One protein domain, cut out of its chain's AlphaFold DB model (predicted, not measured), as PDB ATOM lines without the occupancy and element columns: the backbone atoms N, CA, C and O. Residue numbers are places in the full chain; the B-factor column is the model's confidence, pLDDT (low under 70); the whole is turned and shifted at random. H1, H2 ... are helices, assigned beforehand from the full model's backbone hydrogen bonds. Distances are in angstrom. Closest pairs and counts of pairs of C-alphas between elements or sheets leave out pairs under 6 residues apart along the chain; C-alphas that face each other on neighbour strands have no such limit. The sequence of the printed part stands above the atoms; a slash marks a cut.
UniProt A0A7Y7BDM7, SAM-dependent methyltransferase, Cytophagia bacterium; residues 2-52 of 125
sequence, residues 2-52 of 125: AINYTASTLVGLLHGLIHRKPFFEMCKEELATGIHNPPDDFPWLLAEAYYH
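AT A GLANCE: This is residues 2 to 52 of the 125 residues of the protein "SAM-dependent methyltransferase" of Cytophagia bacterium (UniProt A0A7Y7BDM7). A helical hairpin, H2 with the shorter H1, has a long loop, residues 34 to 52, that runs back along H2 and then returns to the end where the printed part begins. The printed part has 51 residues with two named helices, H1 then H2, and no named strand; the class is all helix, though the helices hold 21 of the 51. It is compact and rounded, with a radius of gyration of the C-alphas of 9.6 A and spans of 24 by 19 by 16 A.

IN THESE COORDINATES: H2, residues 21 to 33, is 18.3 A long, from C-alpha 21 at (175.453, 142.976, 141.458) to C-alpha 33 at (179.887, 155.878, 129.278). H1, residues 7 to 14, is 10.8 A long and begins at C-alpha 7 (168.158, 149.716, 127.442).

HOW THE PARTS SIT: H2 touches H1 with residues 23 to 27 alone; the closest C-alphas, of Cys 27 and Thr 9, are 5.6 A apart. They form a helical hairpin, at a steep tilt of 41 degrees, opposite ways. In both, every O i to N i+4 pair is within hydrogen-bond range. Residues 35 to 36 pair antiparallel with 49 to 50.

THE WHOLE: The C-alphas farthest apart, of Ala 2 and His 19, are 26.1 A apart. The printed part has no cut, the link H1 to H2 is short, and no printed residue is under pLDDT 70.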
ATOM      1  N   ALA A   2     170.469 152.729 116.477       97.19
ATOM      2  CA  ALA A   2     171.337 152.532 117.636       97.19
ATOM      3  C   ALA A   2     170.535 151.952 118.809       97.19
ATOM      4  O   ALA A   2     169.308 152.087 118.845       97.19
ATOM      5  N   ILE A   3     171.233 151.325 119.756       97.88
ATOM      6  CA  ILE A   3     170.678 150.899 121.047       97.88
ATOM      7  C   ILE A   3     170.837 152.054 122.036       97.88
ATOM      8  O   ILE A   3     171.850 152.758 122.006       97.88
ATOM      9  N   ASN A   4     169.836 152.263 122.886       98.12
ATOM     10  CA  ASN A   4     169.848 153.320 123.886       98.12
ATOM     11  C   ASN A   4     170.690 152.929 125.106       98.12
ATOM     12  O   ASN A   4     170.591 151.805 125.594       98.12
ATOM     13  N   TYR A   5     171.458 153.873 125.648       98.31
ATOM     14  CA  TYR A   5     172.302 153.680 126.840       98.31
ATOM     15  C   TYR A   5     171.529 153.268 128.114       98.31
ATOM     16  O   TYR A   5     172.114 152.855 129.110       98.31
ATOM     17  N   THR A   6     170.201 153.365 128.092       98.31
ATOM     18  CA  THR A   6     169.290 152.954 129.171       98.31
ATOM     19  C   THR A   6     168.708 151.550 128.996       98.31
ATOM     20  O   THR A   6     168.037 151.062 129.911       98.31
ATOM     21  N   ALA A   7     168.909 150.904 127.842       97.62
ATOM     22  CA  ALA A   7     168.158 149.716 127.442       97.62
ATOM     23  C   ALA A   7     168.293 148.571 128.460       97.62
ATOM     24  O   ALA A   7     167.276 148.080 128.960       97.62
ATOM     25  N   SER A   8     169.519 148.206 128.856       97.62
ATOM     26  CA  SER A   8     169.737 147.154 129.859       97.62
ATOM     27  C   SER A   8     169.177 147.533 131.223       97.62
ATOM     28  O   SER A   8     168.653 146.673 131.929       97.62
ATOM     29  N   THR A   9     169.232 148.815 131.595       98.31
ATOM     30  CA  THR A   9     168.684 149.295 132.873       98.31
ATOM     31  C   THR A   9     167.169 149.110 132.921       98.31
ATOM     32  O   THR A   9     166.645 148.591 133.907       98.31
ATOM     33  N   LEU A  10     166.457 149.482 131.855       98.06
ATOM     34  CA  LEU A  10     165.003 149.323 131.773       98.06
ATOM     35  C   LEU A  10     164.600 147.843 131.761       98.06
ATOM     36  O   LEU A  10     163.722 147.450 132.527       98.06
ATOM     37  N   VAL A  11     165.294 147.001 130.988       95.88
ATOM     38  CA  VAL A  11     165.109 145.538 131.033       95.88
ATOM     39  C   VAL A  11     165.364 145.013 132.449       95.88
ATOM     40  O   VAL A  11     164.577 144.233 132.988       95.88
ATOM     41  N   GLY A  12     166.439 145.469 133.089       97.12
ATOM     42  CA  GLY A  12     166.813 145.059 134.434       97.12
ATOM     43  C   GLY A  12     165.773 145.416 135.488       97.12
ATOM     44  O   GLY A  12     165.535 144.616 136.394       97.12
ATOM     45  N   LEU A  13     165.134 146.580 135.357       97.94
ATOM     46  CA  LEU A  13     164.015 146.997 136.201       97.94
ATOM     47  C   LEU A  13     162.781 146.117 135.969       97.94
ATOM     48  O   LEU A  13     162.208 145.620 136.935       97.94
ATOM     49  N   LEU A  14     162.403 145.875 134.711       95.44
ATOM     50  CA  LEU A  14     161.222 145.077 134.359       95.44
ATOM     51  C   LEU A  14     161.336 143.607 134.787       95.44
ATOM     52  O   LEU A  14     160.337 142.989 135.149       95.44
ATOM     53  N   HIS A  15     162.548 143.050 134.769       94.31
ATOM     54  CA  HIS A  15     162.797 141.630 135.044       94.31
ATOM     55  C   HIS A  15     163.460 141.358 136.402       94.31
ATOM     56  O   HIS A  15     163.819 140.219 136.697       94.31
ATOM     57  N   GLY A  16     163.648 142.383 137.240       96.56
ATOM     58  CA  GLY A  16     164.279 142.250 138.559       96.56
ATOM     59  C   GLY A  16     165.782 141.933 138.525       96.56
ATOM     60  O   GLY A  16     166.375 141.651 139.569       96.56
ATOM     61  N   LEU A  17     166.423 141.998 137.354       96.88
ATOM     62  CA  LEU A  17     167.862 141.755 137.200       96.88
ATOM     63  C   LEU A  17     168.705 142.881 137.805       96.88
ATOM     64  O   LEU A  17     169.853 142.639 138.169       96.88
ATOM     65  N   ILE A  18     168.132 144.076 137.997       97.75
ATOM     66  CA  ILE A  18     168.828 145.237 138.574       97.75
ATOM     67  C   ILE A  18     169.392 144.967 139.982       97.75
ATOM     68  O   ILE A  18     170.310 145.645 140.430       97.75
ATOM     69  N   HIS A  19     168.874 143.959 140.689       97.62
ATOM     70  CA  HIS A  19     169.356 143.563 142.016       97.62
ATOM     71  C   HIS A  19     170.543 142.589 141.976       97.62
ATOM     72  O   HIS A  19     171.117 142.260 143.016       97.62
ATOM     73  N   ARG A  20     170.932 142.101 140.795       97.69
ATOM     74  CA  ARG A  20     172.124 141.269 140.617       97.69
ATOM     75  C   ARG A  20     173.335 142.182 140.477       97.69
ATOM     76  O   ARG A  20     173.419 142.952 139.527       97.69
ATOM     77  N   LYS A  21     174.290 142.075 141.405       97.81
ATOM     78  CA  LYS A  21     175.453 142.976 141.458       97.81
ATOM     79  C   LYS A  21     176.204 143.083 140.116       97.81
ATOM     80  O   LYS A  21     176.363 144.213 139.674       97.81
ATOM     81  N   PRO A  22     176.597 141.987 139.430       97.38
ATOM     82  CA  PRO A  22     177.312 142.103 138.152       97.38
ATOM     83  C   PRO A  22     176.494 142.823 137.071       97.38
ATOM     84  O   PRO A  22     177.022 143.665 136.355       97.38
ATOM     85  N   PHE A  23     175.185 142.559 137.012       98.00
ATOM     86  CA  PHE A  23     174.272 143.220 136.078       98.00
ATOM     87  C   PHE A  23     174.152 144.724 136.361       98.00
ATOM     88  O   PHE A  23     174.163 145.540 135.445       98.00
ATOM     89  N   PHE A  24     174.056 145.109 137.638       98.25
ATOM     90  CA  PHE A  24     173.962 146.516 138.016       98.25
ATOM     91  C   PHE A  24     175.265 147.283 137.773       98.25
ATOM     92  O   PHE A  24     175.212 148.444 137.378       98.25
ATOM     93  N   GLU A  25     176.428 146.656 137.974       98.19
ATOM     94  CA  GLU A  25     177.714 147.268 137.616       98.19
ATOM     95  C   GLU A  25     177.790 147.566 136.111       98.19
ATOM     96  O   GLU A  25     178.084 148.705 135.753       98.19
ATOM     97  N   MET A  26     177.399 146.613 135.254       98.00
ATOM     98  CA  MET A  26     177.278 146.829 133.804       98.00
ATOM     99  C   MET A  26     176.323 147.988 133.482       98.00
ATOM    100  O   MET A  26     176.687 148.899 132.748       98.00
ATOM    101  N   CYS A  27     175.127 148.014 134.081       98.31
ATOM    102  CA  CYS A  27     174.164 149.099 133.857       98.31
ATOM    103  C   CYS A  27     174.727 150.474 134.245       98.31
ATOM    104  O   CYS A  27     174.482 151.459 133.558       98.31
ATOM    105  N   LYS A  28     175.475 150.577 135.353       98.56
ATOM    106  CA  LYS A  28     176.107 151.845 135.751       98.56
ATOM    107  C   LYS A  28     177.150 152.300 134.736       98.56
ATOM    108  O   LYS A  28     177.237 153.499 134.478       98.56
ATOM    109  N   GLU A  29     177.936 151.371 134.200       98.25
ATOM    110  CA  GLU A  29     178.929 151.671 133.171       98.25
ATOM    111  C   GLU A  29     178.251 152.147 131.885       98.25
ATOM    112  O   GLU A  29     178.543 153.255 131.440       98.25
ATOM    113  N   GLU A  30     177.259 151.410 131.379       98.00
ATOM    114  CA  GLU A  30     176.445 151.823 130.227       98.00
ATOM    115  C   GLU A  30     175.845 153.220 130.423       98.00
ATOM    116  O   GLU A  30     175.966 154.085 129.558       98.00
ATOM    117  N   LEU A  31     175.237 153.481 131.587       98.38
ATOM    118  CA  LEU A  31     174.604 154.767 131.874       98.38
ATOM    119  C   LEU A  31     175.613 155.928 131.875       98.38
ATOM    120  O   LEU A  31     175.292 157.051 131.463       98.38
ATOM    121  N   ALA A  32     176.830 155.670 132.353       98.12
ATOM    122  CA  ALA A  32     177.882 156.668 132.473       98.12
ATOM    123  C   ALA A  32     178.629 156.911 131.155       98.12
ATOM    124  O   ALA A  32     178.919 158.070 130.847       98.12
ATOM    125  N   THR A  33     178.933 155.851 130.400       98.00
ATOM    126  CA  THR A  33     179.887 155.878 129.278       98.00
ATOM    127  C   THR A  33     179.299 155.435 127.940       98.00
ATOM    128  O   THR A  33     179.890 155.746 126.909       98.00
ATOM    129  N   GLY A  34     178.174 154.717 127.942       97.94
ATOM    130  CA  GLY A  34     177.622 154.034 126.772       97.94
ATOM    131  C   GLY A  34     178.260 152.670 126.485       97.94
ATOM    132  O   GLY A  34     177.834 151.981 125.567       97.94
ATOM    133  N   ILE A  35     179.266 152.234 127.247       98.06
ATOM    134  CA  ILE A  35     179.931 150.946 127.007       98.06
ATOM    135  C   ILE A  35     179.090 149.817 127.609       98.06
ATOM    136  O   ILE A  35     178.882 149.767 128.820       98.06
ATOM    137  N   HIS A  36     178.637 148.897 126.759       97.69
ATOM    138  CA  HIS A  36     177.996 147.653 127.167       97.69
ATOM    139  C   HIS A  36     179.031 146.533 127.181       97.69
ATOM    140  O   HIS A  36     179.568 146.173 126.132       97.69
ATOM    141  N   ASN A  37     179.277 145.966 128.362       96.19
ATOM    142  CA  ASN A  37     180.104 144.780 128.531       96.19
ATOM    143  C   ASN A  37     179.337 143.726 129.350       96.19
ATOM    144  O   ASN A  37     179.185 143.899 130.567       96.19
ATOM    145  N   PRO A  38     178.801 142.670 128.709       94.62
ATOM    146  CA  PRO A  38     177.978 141.688 129.392       94.62
ATOM    147  C   PRO A  38     178.810 140.888 130.413       94.62
ATOM    148  O   PRO A  38     179.844 140.324 130.064       94.62
ATOM    149  N   PRO A  39     178.370 140.784 131.679       95.00
ATOM    150  CA  PRO A  39     179.046 139.950 132.669       95.00
ATOM    151  C   PRO A  39     178.941 138.451 132.337       95.00
ATOM    152  O   PRO A  39     177.890 137.988 131.893       95.00
ATOM    153  N   ASP A  40     179.983 137.679 132.674       93.44
ATOM    154  CA  ASP A  40     180.075 136.222 132.436       93.44
ATOM    155  C   ASP A  40     178.875 135.420 132.976       93.44
ATOM    156  O   ASP A  40     178.488 134.400 132.406       93.44
ATOM    157  N   ASP A  41     178.257 135.894 134.064       93.31
ATOM    158  CA  ASP A  41     177.076 135.284 134.692       93.31
ATOM    159  C   ASP A  41     175.809 135.356 133.805       93.31
ATOM    160  O   ASP A  41     174.793 134.727 134.121       93.31
ATOM    161  N   PHE A  42     175.841 136.135 132.718       92.38
ATOM    162  CA  PHE A  42     174.709 136.423 131.835       92.38
ATOM    163  C   PHE A  42     175.080 136.262 130.343       92.38
ATOM    164  O   PHE A  42     174.922 137.200 129.560       92.38
ATOM    165  N   PRO A  43     175.508 135.064 129.898       87.25
ATOM    166  CA  PRO A  43     176.033 134.832 128.545       87.25
ATOM    167  C   PRO A  43     175.000 134.981 127.412       87.25
ATOM    168  O   PRO A  43     175.347 134.878 126.241       87.25
ATOM    169  N   TRP A  44     173.720 135.171 127.744       90.38
ATOM    170  CA  TRP A  44     172.636 135.426 126.788       90.38
ATOM    171  C   TRP A  44     172.372 136.918 126.551       90.38
ATOM    172  O   TRP A  44     171.488 137.254 125.760       90.38
ATOM    173  N   LEU A  45     173.068 137.813 127.261       92.62
ATOM    174  CA  LEU A  45     173.034 139.237 126.939       92.62
ATOM    175  C   LEU A  45     173.689 139.484 125.578       92.62
ATOM    176  O   LEU A  45     174.429 138.648 125.055       92.62
ATOM    177  N   LEU A  46     173.367 140.633 124.986       89.75
ATOM    178  CA  LEU A  46     174.005 141.056 123.748       89.75
ATOM    179  C   LEU A  46     175.523 141.134 123.944       89.75
ATOM    180  O   LEU A  46     176.010 141.387 125.039       89.75
ATOM    181  N   ALA A  47     176.267 140.880 122.869       91.50
ATOM    182  CA  ALA A  47     177.718 140.995 122.894       91.50
ATOM    183  C   ALA A  47     178.158 142.442 123.171       91.50
ATOM    184  O   ALA A  47     177.375 143.379 122.995       91.50
ATOM    185  N   GLU A  48     179.429 142.606 123.549       95.25
ATOM    186  CA  GLU A  48     180.069 143.906 123.763       95.25
ATOM    187  C   GLU A  48     179.735 144.908 122.645       95.25
ATOM    188  O   GLU A  48     179.862 144.608 121.453       95.25
ATOM    189  N   ALA A  49     179.283 146.102 123.029       96.31
ATOM    190  CA  ALA A  49     178.813 147.117 122.094       96.31
ATOM    191  C   ALA A  49     178.833 148.521 122.714       96.31
ATOM    192  O   ALA A  49     179.062 148.696 123.910       96.31
ATOM    193  N   TYR A  50     178.552 149.532 121.888       97.88
ATOM    194  CA  TYR A  50     178.348 150.907 122.336       97.88
ATOM    195  C   TYR A  50     176.870 151.302 122.225       97.88
ATOM    196  O   TYR A  50     176.281 151.293 121.139       97.88
ATOM    197  N   TYR A  51     176.256 151.616 123.359       98.06
ATOM    198  CA  TYR A  51     174.878 152.069 123.486       98.06
ATOM    199  C   TYR A  51     174.880 153.589 123.619       98.06
ATOM    200  O   TYR A  51     175.520 154.156 124.498       98.06
ATOM    201  N   HIS A  52     174.170 154.259 122.723       98.12
ATOM    202  CA  HIS A  52     174.323 155.694 122.530       98.12
ATOM    203  C   HIS A  52     173.330 156.472 123.388       98.12
ATOM    204  O   HIS A  52     172.171 156.065 123.554       98.12
TER     205      HIS A  52